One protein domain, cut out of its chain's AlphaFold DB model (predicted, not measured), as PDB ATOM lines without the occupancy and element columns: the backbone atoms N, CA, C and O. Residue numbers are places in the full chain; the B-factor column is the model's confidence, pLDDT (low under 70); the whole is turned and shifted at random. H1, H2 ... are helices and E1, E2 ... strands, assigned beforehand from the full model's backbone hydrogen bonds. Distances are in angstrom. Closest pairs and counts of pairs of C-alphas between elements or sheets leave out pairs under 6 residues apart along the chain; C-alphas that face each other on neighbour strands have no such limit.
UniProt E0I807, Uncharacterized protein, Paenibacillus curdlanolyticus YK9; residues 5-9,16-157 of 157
ATOM      1  N   PHE A   5     202.694 141.177 240.400       83.25
ATOM      2  CA  PHE A   5     203.890 141.809 239.861       83.25
ATOM      3  C   PHE A   5     204.630 142.664 240.899       83.25
ATOM      4  O   PHE A   5     205.842 142.792 240.771       83.25
ATOM      5  N   LEU A   6     203.948 143.225 241.908       86.56
ATOM      6  CA  LEU A   6     204.556 144.028 242.970       86.56
ATOM      7  C   LEU A   6     205.362 143.198 243.968       86.56
ATOM      8  O   LEU A   6     206.252 143.755 244.589       86.56
ATOM      9  N   TYR A   7     205.091 141.903 244.128       86.88
ATOM     10  CA  TYR A   7     205.672 141.086 245.208       86.88
ATOM     11  C   TYR A   7     206.727 140.088 244.724       86.88
ATOM     12  O   TYR A   7     207.103 139.160 245.438       86.88
ATOM     13  N   THR A   8     207.208 140.249 243.495       75.00
ATOM     14  CA  THR A   8     208.323 139.453 242.973       75.00
ATOM     15  C   THR A   8     209.616 139.792 243.710       75.00
ATOM     16  O   THR A   8     209.846 140.957 244.030       75.00
ATOM     17  N   VAL A   9     210.477 138.795 243.917       61.66
ATOM     18  CA  VAL A   9     211.761 138.960 244.611       61.66
ATOM     19  C   VAL A   9     212.601 140.062 243.938       61.66
ATOM     20  O   VAL A   9     212.755 140.022 242.715       61.66
ATOM     21  N   ILE A  16     221.002 138.859 235.919       50.78
ATOM     22  CA  ILE A  16     220.045 138.677 234.824       50.78
ATOM     23  C   ILE A  16     219.070 137.599 235.288       50.78
ATOM     24  O   ILE A  16     219.479 136.479 235.595       50.78
ATOM     25  N   ASP A  17     217.798 137.963 235.409       49.31
ATOM     26  CA  ASP A  17     216.740 137.000 235.678       49.31
ATOM     27  C   ASP A  17     216.450 136.222 234.387       49.31
ATOM     28  O   ASP A  17     215.725 136.695 233.518       49.31
ATOM     29  N   ASP A  18     217.085 135.056 234.244       49.94
ATOM     30  CA  ASP A  18     216.888 134.122 233.123       49.94
ATOM     31  C   ASP A  18     215.633 133.245 233.305       49.94
ATOM     32  O   ASP A  18     215.452 132.251 232.591       49.94
ATOM     33  N   THR A  19     214.756 133.564 234.267       57.50
ATOM     34  CA  THR A  19     213.428 132.949 234.313       57.50
ATOM     35  C   THR A  19     212.749 133.273 232.984       57.50
ATOM     36  O   THR A  19     212.650 134.454 232.657       57.50
ATOM     37  N   PRO A  20     212.316 132.278 232.184       43.00
ATOM     38  CA  PRO A  20     211.624 132.560 230.939       43.00
ATOM     39  C   PRO A  20     210.352 133.335 231.281       43.00
ATOM     40  O   PRO A  20     209.367 132.762 231.745       43.00
ATOM     41  N   GLU A  21     210.408 134.655 231.115       49.00
ATOM     42  CA  GLU A  21     209.235 135.499 231.179       49.00
ATOM     43  C   GLU A  21     208.348 135.065 230.024       49.00
ATOM     44  O   GLU A  21     208.744 135.100 228.858       49.00
ATOM     45  N   ASP A  22     207.164 134.571 230.369       47.94
ATOM     46  CA  ASP A  22     206.177 134.187 229.382       47.94
ATOM     47  C   ASP A  22     205.778 135.458 228.624       47.94
ATOM     48  O   ASP A  22     205.060 136.310 229.152       47.94
ATOM     49  N   ILE A  23     206.320 135.643 227.420       44.09
ATOM     50  CA  ILE A  23     206.133 136.849 226.604       44.09
ATOM     51  C   ILE A  23     204.638 137.081 226.333       44.09
ATOM     52  O   ILE A  23     204.208 138.228 226.242       44.09
ATOM     53  N   ASP A  24     203.824 136.022 226.308       46.53
ATOM     54  CA  ASP A  24     202.367 136.124 226.185       46.53
ATOM     55  C   ASP A  24     201.707 136.759 227.428       46.53
ATOM     56  O   ASP A  24     200.688 137.443 227.310       46.53
ATOM     57  N   SER A  25     202.310 136.639 228.618       50.81
ATOM     58  CA  SER A  25     201.829 137.304 229.842       50.81
ATOM     59  C   SER A  25     202.038 138.823 229.820       50.81
ATOM     60  O   SER A  25     201.221 139.562 230.372       50.81
ATOM     61  N   TRP A  26     203.069 139.307 229.118       43.69
ATOM     62  CA  TRP A  26     203.342 140.739 228.944       43.69
ATOM     63  C   TRP A  26     202.306 141.452 228.065       43.69
ATOM     64  O   TRP A  26     202.121 142.658 228.214       43.69
ATOM     65  N   PHE A  27     201.631 140.728 227.166       44.84
ATOM     66  CA  PHE A  27     200.588 141.277 226.287       44.84
ATOM     67  C   PHE A  27     199.166 141.134 226.849       44.84
ATOM     68  O   PHE A  27     198.246 141.762 226.328       44.84
ATOM     69  N   LEU A  28     198.971 140.306 227.882       52.62
ATOM     70  CA  LEU A  28     197.654 140.021 228.464       52.62
ATOM     71  C   LEU A  28     197.445 140.659 229.845       52.62
ATOM     72  O   LEU A  28     196.294 140.833 230.255       52.62
ATOM     73  N   ASP A  29     198.516 141.007 230.567       69.25
ATOM     74  CA  ASP A  29     198.422 141.582 231.912       69.25
ATOM     75  C   ASP A  29     198.656 143.103 231.933       69.25
ATOM     76  O   ASP A  29     199.681 143.615 232.388       69.25
ATOM     77  N   ASP A  30     197.629 143.849 231.518       78.88
ATOM     78  CA  ASP A  30     197.577 145.312 231.643       78.88
ATOM     79  C   ASP A  30     197.490 145.792 233.107       78.88
ATOM     80  O   ASP A  30     197.356 146.994 233.355       78.88
ATOM     81  N   SER A  31     197.547 144.908 234.116       84.62
ATOM     82  CA  SER A  31     197.331 145.292 235.519       84.62
ATOM     83  C   SER A  31     198.321 146.342 236.010       84.62
ATOM     84  O   SER A  31     197.948 147.184 236.828       84.62
ATOM     85  N   ARG A  32     199.558 146.347 235.494       84.31
ATOM     86  CA  ARG A  32     200.537 147.399 235.808       84.31
ATOM     87  C   ARG A  32     200.060 148.765 235.322       84.31
ATOM     88  O   ARG A  32     200.082 149.724 236.094       84.31
ATOM     89  N   GLU A  33     199.638 148.858 234.066       86.75
ATOM     90  CA  GLU A  33     199.177 150.118 233.479       86.75
ATOM     91  C   GLU A  33     197.832 150.548 234.068       86.75
ATOM     92  O   GLU A  33     197.646 151.726 234.362       86.75
ATOM     93  N   GLN A  34     196.931 149.608 234.367       89.38
ATOM     94  CA  GLN A  34     195.683 149.893 235.078       89.38
ATOM     95  C   GLN A  34     195.938 150.420 236.494       89.38
ATOM     96  O   GLN A  34     195.308 151.394 236.909       89.38
ATOM     97  N   LEU A  35     196.884 149.828 237.233       91.31
ATOM     98  CA  LEU A  35     197.231 150.290 238.575       91.31
ATOM     99  C   LEU A  35     197.893 151.664 238.519       91.31
ATOM    100  O   LEU A  35     197.528 152.552 239.283       91.31
ATOM    101  N   LYS A  36     198.812 151.878 237.577       91.75
ATOM    102  CA  LYS A  36     199.442 153.181 237.350       91.75
ATOM    103  C   LYS A  36     198.417 154.247 236.962       91.75
ATOM    104  O   LYS A  36     198.455 155.358 237.494       91.75
ATOM    105  N   TYR A  37     197.469 153.910 236.091       92.25
ATOM    106  CA  TYR A  37     196.348 154.775 235.738       92.25
ATOM    107  C   TYR A  37     195.521 155.104 236.985       92.25
ATOM    108  O   TYR A  37     195.307 156.274 237.300       92.25
ATOM    109  N   LYS A  38     195.152 154.102 237.787       93.19
ATOM    110  CA  LYS A  38     194.448 154.327 239.052       93.19
ATOM    111  C   LYS A  38     195.233 155.263 239.976       93.19
ATOM    112  O   LYS A  38     194.670 156.250 240.439       93.19
ATOM    113  N   MET A  39     196.530 155.040 240.184       91.88
ATOM    114  CA  MET A  39     197.379 155.911 241.012       91.88
ATOM    115  C   MET A  39     197.516 157.333 240.443       91.88
ATOM    116  O   MET A  39     197.650 158.295 241.194       91.88
ATOM    117  N   THR A  40     197.419 157.510 239.126       93.56
ATOM    118  CA  THR A  40     197.569 158.824 238.478       93.56
ATOM    119  C   THR A  40     196.284 159.657 238.515       93.56
ATOM    120  O   THR A  40     196.361 160.870 238.725       93.56
ATOM    121  N   TYR A  41     195.125 159.014 238.332       93.50
ATOM    122  CA  TYR A  41     193.836 159.672 238.061       93.50
ATOM    123  C   TYR A  41     192.825 159.599 239.223       93.50
ATOM    124  O   TYR A  41     191.892 160.396 239.265       93.50
ATOM    125  N   SER A  42     192.983 158.671 240.177       93.06
ATOM    126  CA  SER A  42     192.063 158.540 241.328       93.06
ATOM    127  C   SER A  42     192.155 159.722 242.298       93.06
ATOM    128  O   SER A  42     193.023 160.575 242.153       93.06
ATOM    129  N   SER A  43     191.295 159.798 243.309       92.75
ATOM    130  CA  SER A  43     191.439 160.758 244.418       92.75
ATOM    131  C   SER A  43     192.599 160.395 245.361       92.75
ATOM    132  O   SER A  43     193.010 159.239 245.430       92.75
ATOM    133  N   LEU A  44     193.111 161.357 246.143       92.25
ATOM    134  CA  LEU A  44     194.137 161.066 247.159       92.25
ATOM    135  C   LEU A  44     193.671 159.994 248.160       92.25
ATOM    136  O   LEU A  44     194.457 159.142 248.558       92.25
ATOM    137  N   LYS A  45     192.381 159.995 248.516       91.25
ATOM    138  CA  LYS A  45     191.775 158.976 249.383       91.25
ATOM    139  C   LYS A  45     191.893 157.579 248.793       91.25
ATOM    140  O   LYS A  45     192.322 156.654 249.474       91.25
ATOM    141  N   GLU A  46     191.506 157.422 247.534       92.25
ATOM    142  CA  GLU A  46     191.592 156.137 246.843       92.25
ATOM    143  C   GLU A  46     193.041 155.685 246.676       92.25
ATOM    144  O   GLU A  46     193.316 154.504 246.853       92.25
ATOM    145  N   LEU A  47     193.964 156.612 246.407       93.75
ATOM    146  CA  LEU A  47     195.396 156.327 246.342       93.75
ATOM    147  C   LEU A  47     195.935 155.828 247.684       93.75
ATOM    148  O   LEU A  47     196.653 154.830 247.713       93.75
ATOM    149  N   VAL A  48     195.589 156.486 248.794       93.25
ATOM    150  CA  VAL A  48     196.014 156.067 250.140       93.25
ATOM    151  C   VAL A  48     195.439 154.695 250.473       93.25
ATOM    152  O   VAL A  48     196.189 153.818 250.885       93.25
ATOM    153  N   ASN A  49     194.151 154.464 250.213       92.56
ATOM    154  CA  ASN A  49     193.520 153.163 250.444       92.56
ATOM    155  C   ASN A  49     194.140 152.050 249.586       92.56
ATOM    156  O   ASN A  49     194.362 150.943 250.071       92.56
ATOM    157  N   GLU A  50     194.434 152.335 248.317       94.31
ATOM    158  CA  GLU A  50     195.095 151.383 247.423       94.31
ATOM    159  C   GLU A  50     196.519 151.083 247.900       94.31
ATOM    160  O   GLU A  50     196.919 149.925 247.928       94.31
ATOM    161  N   THR A  51     197.258 152.106 248.334       93.94
ATOM    162  CA  THR A  51     198.583 151.939 248.948       93.94
ATOM    163  C   THR A  51     198.489 151.053 250.185       93.94
ATOM    164  O   THR A  51     199.201 150.063 250.269       93.94
ATOM    165  N   VAL A  52     197.579 151.350 251.115       93.62
ATOM    166  CA  VAL A  52     197.350 150.530 252.314       93.62
ATOM    167  C   VAL A  52     197.090 149.075 251.927       93.62
ATOM    168  O   VAL A  52     197.760 148.193 252.445       93.62
ATOM    169  N   THR A  53     196.207 148.834 250.954       93.88
ATOM    170  CA  THR A  53     195.885 147.480 250.473       93.88
ATOM    171  C   THR A  53     197.130 146.749 249.951       93.88
ATOM    172  O   THR A  53     197.319 145.573 250.243       93.88
ATOM    173  N   ILE A  54     198.009 147.440 249.216       93.75
ATOM    174  CA  ILE A  54     199.271 146.866 248.714       93.75
ATOM    175  C   ILE A  54     200.177 146.418 249.875       93.75
ATOM    176  O   ILE A  54     200.754 145.337 249.837       93.75
ATOM    177  N   PHE A  55     200.302 147.229 250.925       93.88
ATOM    178  CA  PHE A  55     201.114 146.857 252.088       93.88
ATOM    179  C   PHE A  55     200.426 145.811 252.986       93.88
ATOM    180  O   PHE A  55     201.107 145.064 253.680       93.88
ATOM    181  N   GLU A  56     199.094 145.712 252.976       92.88
ATOM    182  CA  GLU A  56     198.360 144.637 253.667       92.88
ATOM    183  C   GLU A  56     198.571 143.272 252.999       92.88
ATOM    184  O   GLU A  56     198.654 142.252 253.684       92.88
ATOM    185  N   GLU A  57     198.672 143.244 251.670       91.06
ATOM    186  CA  GLU A  57     198.891 142.027 250.879       91.06
ATOM    187  C   GLU A  57     200.325 141.477 251.004       91.06
ATOM    188  O   GLU A  57     200.538 140.274 250.830       91.06
ATOM    189  N   GLY A  58     201.315 142.319 251.317       89.12
ATOM    190  CA  GLY A  58     202.692 141.878 251.520       89.12
ATOM    191  C   GLY A  58     203.723 143.002 251.501       89.12
ATOM    192  O   GLY A  58     203.412 144.173 251.676       89.12
ATOM    193  N   SER A  59     204.986 142.628 251.275       89.50
ATOM    194  CA  SER A  59     206.104 143.569 251.143       89.50
ATOM    195  C   SER A  59     206.367 143.840 249.658       89.50
ATOM    196  O   SER A  59     207.043 143.024 249.024       89.50
ATOM    197  N   PRO A  60     205.854 144.939 249.079       90.81
ATOM    198  CA  PRO A  60     206.055 145.229 247.666       90.81
ATOM    199  C   PRO A  60     207.521 145.570 247.363       90.81
ATOM    200  O   PRO A  60     208.219 146.195 248.164       90.81
ATOM    201  N   ASP A  61     207.973 145.199 246.169       88.88
ATOM    202  CA  ASP A  61     209.232 145.643 245.589       88.88
ATOM    203  C   ASP A  61     209.186 147.164 245.396       88.88
ATOM    204  O   ASP A  61     208.333 147.707 244.678       88.88
ATOM    205  N   PHE A  62     210.125 147.860 246.043       87.19
ATOM    206  CA  PHE A  62     210.133 149.316 246.052       87.19
ATOM    207  C   PHE A  62     210.286 149.902 244.650       87.19
ATOM    208  O   PHE A  62     209.672 150.924 244.376       87.19
ATOM    209  N   ARG A  63     211.050 149.282 243.739       86.25
ATOM    210  CA  ARG A  63     211.277 149.812 242.384       86.25
ATOM    211  C   ARG A  63     210.000 149.733 241.565       86.25
ATOM    212  O   ARG A  63     209.672 150.671 240.833       86.25
ATOM    213  N   LYS A  64     209.266 148.627 241.697       88.06
ATOM    214  CA  LYS A  64     207.988 148.433 241.001       88.06
ATOM    215  C   LYS A  64     206.921 149.377 241.533       88.06
ATOM    216  O   LYS A  64     206.269 150.046 240.732       88.06
ATOM    217  N   LEU A  65     206.802 149.486 242.856       90.06
ATOM    218  CA  LEU A  65     205.874 150.415 243.501       90.06
ATOM    219  C   LEU A  65     206.221 151.876 243.167       90.06
ATOM    220  O   LEU A  65     205.348 152.645 242.774       90.06
ATOM    221  N   PHE A  66     207.501 152.245 243.216       89.31
ATOM    222  CA  PHE A  66     208.006 153.568 242.840       89.31
ATOM    223  C   PHE A  66     207.619 153.955 241.407       89.31
ATOM    224  O   PHE A  66     207.164 155.075 241.162       89.31
ATOM    225  N   GLY A  67     207.725 153.012 240.465       86.19
ATOM    226  CA  GLY A  67     207.355 153.213 239.063       86.19
ATOM    227  C   GLY A  67     205.864 153.479 238.813       86.19
ATOM    228  O   GLY A  67     205.510 153.914 237.714       86.19
ATOM    229  N   LEU A  68     204.988 153.247 239.799       90.75
ATOM    230  CA  LEU A  68     203.563 153.584 239.704       90.75
ATOM    231  C   LEU A  68     203.291 155.069 239.945       90.75
ATOM    232  O   LEU A  68     202.338 155.606 239.386       90.75
ATOM    233  N   TYR A  69     204.118 155.729 240.756       89.81
ATOM    234  CA  TYR A  69     203.877 157.105 241.191       89.81
ATOM    235  C   TYR A  69     204.658 158.147 240.394       89.81
ATOM    236  O   TYR A  69     204.341 159.335 240.458       89.81
ATOM    237  N   GLY A  70     205.691 157.750 239.650       88.25
ATOM    238  CA  GLY A  70     206.459 158.711 238.876       88.25
ATOM    239  C   GLY A  70     207.740 158.174 238.264       88.25
ATOM    240  O   GLY A  70     207.887 156.980 238.010       88.25
ATOM    241  N   SER A  71     208.661 159.092 237.976       85.25
ATOM    242  CA  SER A  71     209.935 158.771 237.347       85.25
ATOM    243  C   SER A  71     211.112 159.544 237.932       85.25
ATOM    244  O   SER A  71     210.983 160.631 238.505       85.25
ATOM    245  N   GLY A  72     212.293 158.954 237.737       81.62
ATOM    246  CA  GLY A  72     213.563 159.462 238.232       81.62
ATOM    247  C   GLY A  72     213.742 159.173 239.717       81.62
ATOM    248  O   GLY A  72     212.926 159.578 240.538       81.62
ATOM    249  N   LEU A  73     214.837 158.496 240.043       84.00
ATOM    250  CA  LEU A  73     215.197 158.115 241.401       84.00
ATOM    251  C   LEU A  73     216.315 159.029 241.911       84.00
ATOM    252  O   LEU A  73     217.283 159.318 241.196       84.00
ATOM    253  N   MET A  74     216.139 159.546 243.121       87.81
ATOM    254  CA  MET A  74     217.201 160.160 243.911       87.81
ATOM    255  C   MET A  74     217.352 159.339 245.176       87.81
ATOM    256  O   MET A  74     216.365 159.100 245.866       87.81
ATOM    257  N   GLU A  75     218.572 158.908 245.454       89.50
ATOM    258  CA  GLU A  75     218.889 158.109 246.630       89.50
ATOM    259  C   GLU A  75     219.760 158.940 247.564       89.50
ATOM    260  O   GLU A  75     220.700 159.608 247.125       89.50
ATOM    261  N   ASP A  76     219.421 158.902 248.844       89.19
ATOM    262  CA  ASP A  76     220.181 159.511 249.926       89.19
ATOM    263  C   ASP A  76     220.433 158.444 250.997       89.19
ATOM    264  O   ASP A  76     219.508 157.982 251.669       89.19
ATOM    265  N   ASN A  77     221.689 158.007 251.113       87.62
ATOM    266  CA  ASN A  77     222.091 156.966 252.053       87.62
ATOM    267  C   ASN A  77     222.321 157.579 253.437       87.62
ATOM    268  O   ASN A  77     223.257 158.353 253.647       87.62
ATOM    269  N   ARG A  78     221.479 157.196 254.397       84.69
ATOM    270  CA  ARG A  78     221.466 157.688 255.776       84.69
ATOM    271  C   ARG A  78     221.742 156.543 256.743       84.69
ATOM    272  O   ARG A  78     220.825 155.968 257.331       84.69
ATOM    273  N   GLY A  79     223.026 156.227 256.904       84.56
ATOM    274  CA  GLY A  79     223.477 155.141 257.775       84.56
ATOM    275  C   GLY A  79     222.908 153.802 257.310       84.56
ATOM    276  O   GLY A  79     223.215 153.365 256.204       84.56
ATOM    277  N   ASP A  80     222.041 153.208 258.128       85.12
ATOM    278  CA  ASP A  80     221.437 151.887 257.887       85.12
ATOM    279  C   ASP A  80     220.163 151.942 257.023       85.12
ATOM    280  O   ASP A  80     219.511 150.923 256.782       85.12
ATOM    281  N   THR A  81     219.796 153.139 256.556       89.62
ATOM    282  CA  THR A  81     218.619 153.359 255.712       89.62
ATOM    283  C   THR A  81     218.964 154.114 254.438       89.62
ATOM    284  O   THR A  81     219.823 154.997 254.440       89.62
ATOM    285  N   THR A  82     218.256 153.813 253.355       91.44
ATOM    286  CA  THR A  82     218.319 154.566 252.100       91.44
ATOM    287  C   THR A  82     216.984 155.260 251.903       91.44
ATOM    288  O   THR A  82     215.934 154.618 251.891       91.44
ATOM    289  N   VAL A  83     217.013 156.581 251.739       93.50
ATOM    290  CA  VAL A  83     215.832 157.362 251.374       93.50
ATOM    291  C   VAL A  83     215.801 157.508 249.857       93.50
ATOM    292  O   VAL A  83     216.665 158.144 249.256       93.50
ATOM    293  N   CYS A  84     214.788 156.917 249.238       91.75
ATOM    294  CA  CYS A  84     214.525 156.971 247.810       91.75
ATOM    295  C   CYS A  84     213.403 157.970 247.528       91.75
ATOM    296  O   CYS A  84     212.266 157.778 247.957       91.75
ATOM    297  N   LYS A  85     213.695 159.011 246.753       93.19
ATOM    298  CA  LYS A  85     212.754 160.078 246.403       93.19
ATOM    299  C   LYS A  85     212.494 160.139 244.905       93.19
ATOM    300  O   LYS A  85     213.407 159.974 244.089       93.19
ATOM    301  N   LEU A  86     211.245 160.429 244.543       89.06
ATOM    302  CA  LEU A  86     210.868 160.722 243.160       89.06
ATOM    303  C   LEU A  86     211.399 162.088 242.718       89.06
ATOM    304  O   LEU A  86     211.113 163.105 243.348       89.06
ATOM    305  N   ARG A  87     212.103 162.133 241.578       88.25
ATOM    306  CA  ARG A  87     212.427 163.407 240.903       88.25
ATOM    307  C   ARG A  87     211.170 164.083 240.379       88.25
ATOM    308  O   ARG A  87     211.065 165.304 240.419       88.25
ATOM    309  N   LYS A  88     210.246 163.286 239.842       90.88
ATOM    310  CA  LYS A  88     208.975 163.754 239.304       90.88
ATOM    311  C   LYS A  88     207.862 162.794 239.693       90.88
ATOM    312  O   LYS A  88     207.847 161.650 239.243       90.88
ATOM    313  N   VAL A  89     206.905 163.294 240.468       92.56
ATOM    314  CA  VAL A  89     205.630 162.618 240.719       92.56
ATOM    315  C   VAL A  89     204.724 162.816 239.496       92.56
ATOM    316  O   VAL A  89     204.624 163.920 238.957       92.56
ATOM    317  N   ILE A  90     204.093 161.743 239.022       92.25
ATOM    318  CA  ILE A  90     203.123 161.758 237.922       92.25
ATOM    319  C   ILE A  90     201.733 161.664 238.544       92.25
ATOM    320  O   ILE A  90     201.285 160.595 238.948       92.25
ATOM    321  N   ARG A  91     201.060 162.812 238.652       93.38
ATOM    322  CA  ARG A  91     199.774 162.925 239.338       93.38
ATOM    323  C   ARG A  91     198.896 163.968 238.664       93.38
ATOM    324  O   ARG A  91     199.331 165.103 238.502       93.38
ATOM    325  N   GLN A  92     197.674 163.598 238.281       92.62
ATOM    326  CA  GLN A  92     196.790 164.499 237.533       92.62
ATOM    327  C   GLN A  92     196.261 165.650 238.395       92.62
ATOM    328  O   GLN A  92     196.212 166.789 237.945       92.62
ATOM    329  N   ASN A  93     195.873 165.351 239.636       90.38
ATOM    330  CA  ASN A  93     195.242 166.330 240.526       90.38
ATOM    331  C   ASN A  93     196.244 167.303 241.164       90.38
ATOM    332  O   ASN A  93     195.829 168.237 241.850       90.38
ATOM    333  N   GLU A  94     197.549 167.071 240.968       91.75
ATOM    334  CA  GLU A  94     198.631 167.821 241.620       91.75
ATOM    335  C   GLU A  94     198.459 167.886 243.153       91.75
ATOM    336  O   GLU A  94     198.886 168.833 243.806       91.75
ATOM    337  N   ASP A  95     197.809 166.880 243.742       93.50
ATOM    338  CA  ASP A  95     197.519 166.772 245.177       93.50
ATOM    339  C   ASP A  95     198.689 166.177 245.973       93.50
ATOM    340  O   ASP A  95     198.696 166.242 247.199       93.50
ATOM    341  N   ILE A  96     199.708 165.663 245.282       95.12
ATOM    342  CA  ILE A  96     200.950 165.141 245.851       95.12
ATOM    343  C   ILE A  96     202.120 165.958 245.312       95.12
ATOM    344  O   ILE A  96     202.332 166.046 244.103       95.12
ATOM    345  N   ARG A  97     202.897 166.533 246.227       93.44
ATOM    346  CA  ARG A  97     204.135 167.253 245.927       93.44
ATOM    347  C   ARG A  97     205.304 166.300 245.747       93.44
ATOM    348  O   ARG A  97     206.151 166.511 244.885       93.44
ATOM    349  N   GLU A  98     205.366 165.294 246.609       95.00
ATOM    350  CA  GLU A  98     206.553 164.475 246.785       95.00
ATOM    351  C   GLU A  98     206.207 163.131 247.422       95.00
ATOM    352  O   GLU A  98     205.249 163.019 248.189       95.00
ATOM    353  N   ILE A  99     207.002 162.120 247.084       94.81
ATOM    354  CA  ILE A  99     206.933 160.778 247.654       94.81
ATOM    355  C   ILE A  99     208.350 160.327 247.987       94.81
ATOM    356  O   ILE A  99     209.267 160.486 247.170       94.81
ATOM    357  N   GLU A 100     208.490 159.732 249.166       95.25
ATOM    358  CA  GLU A 100     209.735 159.148 249.653       95.25
ATOM    359  C   GLU A 100     209.501 157.722 250.158       95.25
ATOM    360  O   GLU A 100     208.486 157.422 250.786       95.25
ATOM    361  N   PHE A 101     210.473 156.851 249.911       94.12
ATOM    362  CA  PHE A 101     210.554 155.509 250.466       94.12
ATOM    363  C   PHE A 101     211.788 155.436 251.356       94.12
ATOM    364  O   PHE A 101     212.890 155.720 250.893       94.12
ATOM    365  N   CYS A 102     211.625 155.034 252.609       94.50
ATOM    366  CA  CYS A 102     212.738 154.685 253.484       94.50
ATOM    367  C   CYS A 102     212.936 153.175 253.403       94.50
ATOM    368  O   CYS A 102     212.031 152.417 253.761       94.50
ATOM    369  N   LEU A 103     214.094 152.743 252.921       92.81
ATOM    370  CA  LEU A 103     214.437 151.341 252.731       92.81
ATOM    371  C   LEU A 103     215.426 150.883 253.799       92.81
ATOM    372  O   LEU A 103     216.304 151.646 254.202       92.81
ATOM    373  N   ASN A 104     215.308 149.625 254.208       91.06
ATOM    374  CA  ASN A 104     216.364 148.938 254.942       91.06
ATOM    375  C   ASN A 104     217.501 148.565 253.974       91.06
ATOM    376  O   ASN A 104     217.241 147.962 252.932       91.06
ATOM    377  N   ASN A 105     218.749 148.883 254.319       86.75
ATOM    378  CA  ASN A 105     219.884 148.688 253.407       86.75
ATOM    379  C   ASN A 105     220.260 147.220 253.171       86.75
ATOM    380  O   ASN A 105     220.840 146.905 252.134       86.75
ATOM    381  N   ASP A 106     219.920 146.322 254.097       86.19
ATOM    382  CA  ASP A 106     220.311 144.912 254.014       86.19
ATOM    383  C   ASP A 106     219.408 144.120 253.065       86.19
ATOM    384  O   ASP A 106     219.852 143.187 252.397       86.19
ATOM    385  N   ASN A 107     218.118 144.462 253.025       85.19
ATOM    386  CA  ASN A 107     217.108 143.676 252.310       85.19
ATOM    387  C   ASN A 107     216.205 144.495 251.377       85.19
ATOM    388  O   ASN A 107     215.315 143.919 250.753       85.19
ATOM    389  N   PHE A 108     216.417 145.811 251.282       84.38
ATOM    390  CA  PHE A 108     215.639 146.750 250.466       84.38
ATOM    391  C   PHE A 108     214.130 146.754 250.753       84.38
ATOM    392  O   PHE A 108     213.346 147.255 249.944       84.38
ATOM    393  N   LYS A 109     213.699 146.226 251.907       90.50
ATOM    394  CA  LYS A 109     212.305 146.322 252.340       90.50
ATOM    395  C   LYS A 109     211.968 147.765 252.659       90.50
ATOM    396  O   LYS A 109     212.754 148.484 253.280       90.50
ATOM    397  N   ILE A 110     210.765 148.162 252.272       94.06
ATOM    398  CA  ILE A 110     210.228 149.481 252.577       94.06
ATOM    399  C   ILE A 110     209.886 149.511 254.065       94.06
ATOM    400  O   ILE A 110     208.962 148.841 254.513       94.06
ATOM    401  N   MET A 111     210.630 150.289 254.837       94.56
ATOM    402  CA  MET A 111     210.327 150.552 256.241       94.56
ATOM    403  C   MET A 111     209.247 151.623 256.367       94.56
ATOM    404  O   MET A 111     208.365 151.521 257.215       94.56
ATOM    405  N   GLN A 112     209.301 152.645 255.509       95.44
ATOM    406  CA  GLN A 112     208.348 153.749 255.526       95.44
ATOM    407  C   GLN A 112     208.053 154.256 254.112       95.44
ATOM    408  O   GLN A 112     208.964 154.421 253.303       95.44
ATOM    409  N   PHE A 113     206.785 154.540 253.834       96.25
ATOM    410  CA  PHE A 113     206.303 155.178 252.616       96.25
ATOM    411  C   PHE A 113     205.673 156.526 252.966       96.25
ATOM    412  O   PHE A 113     204.625 156.584 253.607       96.25
ATOM    413  N   CYS A 114     206.320 157.619 252.564       96.00
ATOM    414  CA  CYS A 114     205.887 158.978 252.872       96.00
ATOM    415  C   CYS A 114     205.237 159.640 251.655       96.00
ATOM    416  O   CYS A 114     205.862 159.761 250.603       96.00
ATOM    417  N   ILE A 115     204.023 160.158 251.835       95.94
ATOM    418  CA  ILE A 115     203.329 161.029 250.884       95.94
ATOM    419  C   ILE A 115     203.330 162.456 251.435       95.94
ATOM    420  O   ILE A 115     202.813 162.717 252.522       95.94
ATOM    421  N   TYR A 116     203.845 163.403 250.656       95.81
ATOM    422  CA  TYR A 116     203.752 164.832 250.943       95.81
ATOM    423  C   TYR A 116     202.639 165.435 250.088       95.81
ATOM    424  O   TYR A 116     202.818 165.694 248.895       95.81
ATOM    425  N   ALA A 117     201.471 165.621 250.692       94.69
ATOM    426  CA  ALA A 117     200.271 166.095 250.027       94.69
ATOM    427  C   ALA A 117     200.193 167.629 250.028       94.69
ATOM    428  O   ALA A 117     200.457 168.266 251.046       94.69
ATOM    429  N   ASN A 118     199.794 168.227 248.905       93.62
ATOM    430  CA  ASN A 118     199.604 169.673 248.788       93.62
ATOM    431  C   ASN A 118     198.340 170.095 249.545       93.62
ATOM    432  O   ASN A 118     197.225 169.874 249.073       93.62
ATOM    433  N   SER A 119     198.503 170.745 250.695       89.56
ATOM    434  CA  SER A 119     197.393 171.140 251.577       89.56
ATOM    435  C   SER A 119     196.323 171.986 250.876       89.56
ATOM    436  O   SER A 119     195.138 171.811 251.134       89.56
ATOM    437  N   SER A 120     196.715 172.842 249.929       90.12
ATOM    438  CA  SER A 120     195.801 173.684 249.141       90.12
ATOM    439  C   SER A 120     194.970 172.928 248.096       90.12
ATOM    440  O   SER A 120     193.993 173.469 247.581       90.12
ATOM    441  N   LYS A 121     195.359 171.694 247.760       89.56
ATOM    442  CA  LYS A 121     194.706 170.835 246.758       89.56
ATOM    443  C   LYS A 121     193.913 169.694 247.392       89.56
ATOM    444  O   LYS A 121     193.183 168.998 246.691       89.56
ATOM    445  N   VAL A 122     194.045 169.503 248.701       88.00
ATOM    446  CA  VAL A 122     193.383 168.431 249.437       88.00
ATOM    447  C   VAL A 122     192.211 168.983 250.235       88.00
ATOM    448  O   VAL A 122     192.344 169.949 250.980       88.00
ATOM    449  N   ALA A 123     191.050 168.346 250.095       85.12
ATOM    450  CA  ALA A 123     189.866 168.709 250.860       85.12
ATOM    451  C   ALA A 123     190.092 168.488 252.364       85.12
ATOM    452  O   ALA A 123     190.547 167.417 252.772       85.12
ATOM    453  N   THR A 124     189.697 169.460 253.192       84.75
ATOM    454  CA  THR A 124     189.773 169.360 254.659       84.75
ATOM    455  C   THR A 124     189.069 168.105 255.174       84.75
ATOM    456  O   THR A 124     189.627 167.389 255.992       84.75
ATOM    457  N   SER A 125     187.927 167.752 254.578       85.94
ATOM    458  CA  SER A 125     187.173 166.542 254.922       85.94
ATOM    459  C   SER A 125     187.959 165.241 254.746       85.94
ATOM    460  O   SER A 125     187.687 164.273 255.445       85.94
ATOM    461  N   PHE A 126     188.934 165.184 253.834       86.81
ATOM    462  CA  PHE A 126     189.799 164.012 253.713       86.81
ATOM    463  C   PHE A 126     190.817 163.944 254.852       86.81
ATOM    464  O   PHE A 126     191.048 162.869 255.401       86.81
ATOM    465  N   ARG A 127     191.398 165.087 255.232       83.81
ATOM    466  CA  ARG A 127     192.282 165.167 256.398       83.81
ATOM    467  C   ARG A 127     191.530 164.778 257.669       83.81
ATOM    468  O   ARG A 127     192.049 163.976 258.433       83.81
ATOM    469  N   ASP A 128     190.323 165.301 257.851       86.19
ATOM    470  CA  ASP A 128     189.474 164.985 259.002       86.19
ATOM    471  C   ASP A 128     189.120 163.493 259.016       86.19
ATOM    472  O   ASP A 128     189.297 162.836 260.034       86.19
ATOM    473  N   ALA A 129     188.758 162.919 257.863       87.12
ATOM    474  CA  ALA A 129     188.477 161.488 257.749       87.12
ATOM    475  C   ALA A 129     189.682 160.599 258.102       87.12
ATOM    476  O   ALA A 129     189.490 159.528 258.667       87.12
ATOM    477  N   LEU A 130     190.914 161.015 257.784       86.06
ATOM    478  CA  LEU A 130     192.114 160.286 258.209       86.06
ATOM    479  C   LEU A 130     192.385 160.436 259.711       86.06
ATOM    480  O   LEU A 130     192.928 159.525 260.311       86.06
ATOM    481  N   VAL A 131     192.036 161.572 260.319       83.25
ATOM    482  CA  VAL A 131     192.175 161.780 261.772       83.25
ATOM    483  C   VAL A 131     191.125 160.980 262.548       83.25
ATOM    484  O   VAL A 131     191.407 160.483 263.636       83.25
ATOM    485  N   GLU A 132     189.917 160.861 262.001       86.31
ATOM    486  CA  GLU A 132     188.832 160.047 262.561       86.31
ATOM    487  C   GLU A 132     189.062 158.543 262.359       86.31
ATOM    488  O   GLU A 132     188.538 157.725 263.118       86.31
ATOM    489  N   ASP A 133     189.857 158.164 261.357       84.31
ATOM    490  CA  ASP A 133     190.310 156.794 261.173       84.31
ATOM    491  C   ASP A 133     191.354 156.444 262.243       84.31
ATOM    492  O   ASP A 133     192.531 156.776 262.133       84.31
ATOM    493  N   TYR A 134     190.921 155.717 263.274       77.25
ATOM    494  CA  TYR A 134     191.766 155.264 264.384       77.25
ATOM    495  C   TYR A 134     192.984 154.421 263.966       77.25
ATOM    496  O   TYR A 134     193.846 154.151 264.805       77.25
ATOM    497  N   SER A 135     193.065 153.978 262.705       87.81
ATOM    498  CA  SER A 135     194.261 153.317 262.172       87.81
ATOM    499  C   SER A 135     195.406 154.287 261.862       87.81
ATOM    500  O   SER A 135     196.555 153.849 261.800       87.81
ATOM    501  N   PHE A 136     195.125 155.585 261.715       89.00
ATOM    502  CA  PHE A 136     196.130 156.630 261.550       89.00
ATOM    503  C   PHE A 136     196.360 157.383 262.863       89.00
ATOM    504  O   PHE A 136     195.441 157.858 263.524       89.00
ATOM    505  N   GLN A 137     197.628 157.535 263.231       90.69
ATOM    506  CA  GLN A 137     198.071 158.270 264.409       90.69
ATOM    507  C   GLN A 137     198.773 159.554 263.987       90.69
ATOM    508  O   GLN A 137     199.554 159.569 263.037       90.69
ATOM    509  N   TYR A 138     198.521 160.646 264.705       89.00
ATOM    510  CA  TYR A 138     199.206 161.907 264.441       89.00
ATOM    511  C   TYR A 138     200.548 161.963 265.183       89.00
ATOM    512  O   TYR A 138     200.578 162.087 266.408       89.00
ATOM    513  N   ILE A 139     201.657 161.884 264.447       88.31
ATOM    514  CA  ILE A 139     203.029 161.821 264.970       88.31
ATOM    515  C   ILE A 139     203.901 162.806 264.186       88.31
ATOM    516  O   ILE A 139     203.941 162.763 262.961       88.31
ATOM    517  N   ASN A 140     204.623 163.700 264.874       86.50
ATOM    518  CA  ASN A 140     205.591 164.626 264.258       86.50
ATOM    519  C   ASN A 140     205.053 165.371 263.016       86.50
ATOM    520  O   ASN A 140     205.713 165.447 261.979       86.50
ATOM    521  N   GLU A 141     203.840 165.920 263.125       87.62
ATOM    522  CA  GLU A 141     203.129 166.623 262.045       87.62
ATOM    523  C   GLU A 141     202.673 165.748 260.862       87.62
ATOM    524  O   GLU A 141     202.282 166.273 259.814       87.62
ATOM    525  N   ARG A 142     202.709 164.423 261.007       90.94
ATOM    526  CA  ARG A 142     202.304 163.442 259.995       90.94
ATOM    527  C   ARG A 142     201.174 162.571 260.525       90.94
ATOM    528  O   ARG A 142     201.080 162.342 261.725       90.94
ATOM    529  N   LEU A 143     200.322 162.090 259.630       92.81
ATOM    530  CA  LEU A 143     199.410 160.984 259.921       92.81
ATOM    531  C   LEU A 143     200.095 159.693 259.503       92.81
ATOM    532  O   LEU A 143     200.449 159.550 258.335       92.81
ATOM    533  N   GLU A 144     200.301 158.784 260.445       95.12
ATOM    534  CA  GLU A 144     201.051 157.549 260.244       95.12
ATOM    535  C   GLU A 144     200.188 156.331 260.552       95.12
ATOM    536  O   GLU A 144     199.469 156.312 261.547       95.12
ATOM    537  N   ARG A 145     200.278 155.306 259.711       94.25
ATOM    538  CA  ARG A 145     199.629 154.011 259.912       94.25
ATOM    539  C   ARG A 145     200.644 152.902 259.701       94.25
ATOM    540  O   ARG A 145     201.278 152.838 258.650       94.25
ATOM    541  N   GLU A 146     200.761 152.010 260.674       94.12
ATOM    542  CA  GLU A 146     201.536 150.782 260.520       94.12
ATOM    543  C   GLU A 146     200.714 149.738 259.757       94.12
ATOM    544  O   GLU A 146     199.538 149.500 260.052       94.12
ATOM    545  N   VAL A 147     201.318 149.139 258.738       92.94
ATOM    546  CA  VAL A 147     200.680 148.168 257.852       92.94
ATOM    547  C   VAL A 147     201.737 147.258 257.227       92.94
ATOM    548  O   VAL A 147     202.729 147.727 256.679       92.94
ATOM    549  N   GLY A 148     201.552 145.940 257.333       86.44
ATOM    550  CA  GLY A 148     202.448 144.966 256.693       86.44
ATOM    551  C   GLY A 148     203.902 144.974 257.189       86.44
ATOM    552  O   GLY A 148     204.783 144.483 256.490       86.44
ATOM    553  N   GLY A 149     204.175 145.535 258.374       88.12
ATOM    554  CA  GLY A 149     205.542 145.750 258.875       88.12
ATOM    555  C   GLY A 149     206.240 146.987 258.294       88.12
ATOM    556  O   GLY A 149     207.442 147.161 258.498       88.12
ATOM    557  N   SER A 150     205.495 147.839 257.591       93.31
ATOM    558  CA  SER A 150     205.915 149.145 257.085       93.31
ATOM    559  C   SER A 150     205.048 150.248 257.692       93.31
ATOM    560  O   SER A 150     203.949 150.002 258.186       93.31
ATOM    561  N   VAL A 151     205.507 151.494 257.617       95.38
ATOM    562  CA  VAL A 151     204.721 152.668 258.018       95.38
ATOM    563  C   VAL A 151     204.310 153.464 256.783       95.38
ATOM    564  O   VAL A 151     205.159 153.866 255.992       95.38
ATOM    565  N   ILE A 152     203.019 153.735 256.617       95.50
ATOM    566  CA  ILE A 152     202.520 154.716 255.648       95.50
ATOM    567  C   ILE A 152     202.352 156.047 256.371       95.50
ATOM    568  O   ILE A 152     201.568 156.138 257.311       95.50
ATOM    569  N   SER A 153     203.046 157.084 255.906       95.25
ATOM    570  CA  SER A 153     203.002 158.427 256.488       95.25
ATOM    571  C   SER A 153     202.493 159.452 255.484       95.25
ATOM    572  O   SER A 153     202.934 159.496 254.338       95.25
ATOM    573  N   ILE A 154     201.604 160.337 255.925       95.19
ATOM    574  CA  ILE A 154     201.046 161.423 255.119       95.19
ATOM    575  C   ILE A 154     201.354 162.748 255.813       95.19
ATOM    576  O   ILE A 154     200.933 162.980 256.949       95.19
ATOM    577  N   LYS A 155     202.074 163.639 255.125       94.88
ATOM    578  CA  LYS A 155     202.317 165.019 255.563       94.88
ATOM    579  C   LYS A 155     201.586 165.989 254.646       94.88
ATOM    580  O   LYS A 155     201.803 165.966 253.440       94.88
ATOM    581  N   PHE A 156     200.775 166.876 255.211       91.06
ATOM    582  CA  PHE A 156     200.182 167.986 254.463       91.06
ATOM    583  C   PHE A 156     201.156 169.170 254.477       91.06
ATOM    584  O   PHE A 156     201.528 169.635 255.556       91.06
ATOM    585  N   VAL A 157     201.592 169.615 253.295       90.31
ATOM    586  CA  VAL A 157     202.602 170.673 253.086       90.31
ATOM    587  C   VAL A 157     202.087 171.840 252.255       90.31
ATOM    588  O   VAL A 157     200.974 171.740 251.682       90.31
TER     589      VAL A 157
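What this domain is: This is residues 5 to 9 and 16 to 157 of the 157 residues of an uncharacterized protein of Paenibacillus curdlanolyticus YK9 (UniProt E0I807). Picture one strongly twisted sheet of seven strands with two helices over one of its faces, H3 over the E7 part and H4 over the E2 part. H2 packs on H4, H5 grazes the sheet near E5 and E6, and residues 16 to 28, with H1, stick out from the body as a free arm. The printed part has 147 residues, with five named helices and seven named strands in the order H1 H2 H3 H4 E1 E2 E3 E4 H5 E5 E6 E7; the sheet, ordered E1 E2 E3 E4 E7 E6 E5, is mixed. The class is mixed, helices and strands. The whole is compact, with a radius of gyration of the C-alphas of 15.8 A and spans of 48 by 36 by 28 A.

How they stand to each other: Start with H1, residues 23 to 28, which is apart from H2, residues 31 to 41, though a tight link joins them. Go on to H3, residues 44 to 57: H2 and H3 are close but not clearly touching, their closest C-alphas, those of Met 39 and Leu 47, being 5.7 A apart. H2 and H4, residues 62 to 69, touch at a steep tilt of 49 degrees, the same way; their closest C-alphas are those of Lys 36 and Leu 68, 4.8 A apart. Next come E1, residues 70 to 78, E2, 81 to 89, E3, 96 to 104, and E4, 110 to 117, a meander, each strand the antiparallel neighbour of the one before. Look for N 74 and O 85 at 2.9 A between E1 and E2, N 84 and O 101 at 2.8 A between E2 and E3, and N 100 and O 114 at 3.0 A between E3 and E4. H4 is on the sheet over E2, at a height of 8.5 A over the sheet; E3 is only just not under it, with 2 of its 8 C-alphas. After E4 comes H5, residues 124 to 132, which only grazes the sheet with residues 127 to 131; the closest C-alphas of H5 and E6, residues 142 to 147, are those of Val 131 and Leu 143, 7.5 A apart. E5, residues 137 to 139, E6 and E7, residues 150 to 156, form a second meander, with N 139 and O 142 at 2.8 A and N 145 and O 152 at 2.8 A. E4 and E7 are parallel at 15 degrees, with N 115 and O 153 at 2.8 A. E4, H5 and E5 form a split strand-helix-strand unit, two strands of one sheet that are not neighbours, with a helix between them along the chain and E7 and E6 between them in the sheet, and its crossover is right-handed. H3 is on the same face as H4, over E7 at a height of 9.5 A over the sheet, and runs along the strands at 0 degrees to E7 on the local plane; E4 is only just not under it, with 2 of its 14 C-alphas. Each O i to N i+4 pair is within hydrogen-bond range in H2, H3 and H5, against 1 of 2 in H1 and 2 of 4 in H4.

Where its parts are: Find C-alpha 23 at (206.133, 136.849, 226.604), where H1 begins. H2 then spans 15.0 A, and H3 runs 20.0 A from C-alpha 44 at (194.137, 161.066, 247.159) to Glu 57. H4 follows from Phe 62 to Tyr 69. E1 measures 22.6 A, E2 21.9 A, E3 24.1 A and E4 19.5 A. After H5, from Thr 124 to Glu 132, and E5, three residues, E6 spans 15.5 A. E7 spans 19.9 A and ends at C-alpha 156, (200.182, 167.986, 254.463).

The domain as a whole: The two C-alphas farthest apart, those of Asp 18 and Thr 124, are 49.4 A apart. Residues 10 to 15 are not printed, and C-alphas 9 and 16 are 12.8 A apart across that cut. No link between named elements is long. Mean pLDDT of the printed part is 86.1, and the model's confidence is under 70 at residue 9 and residues 16 to 29.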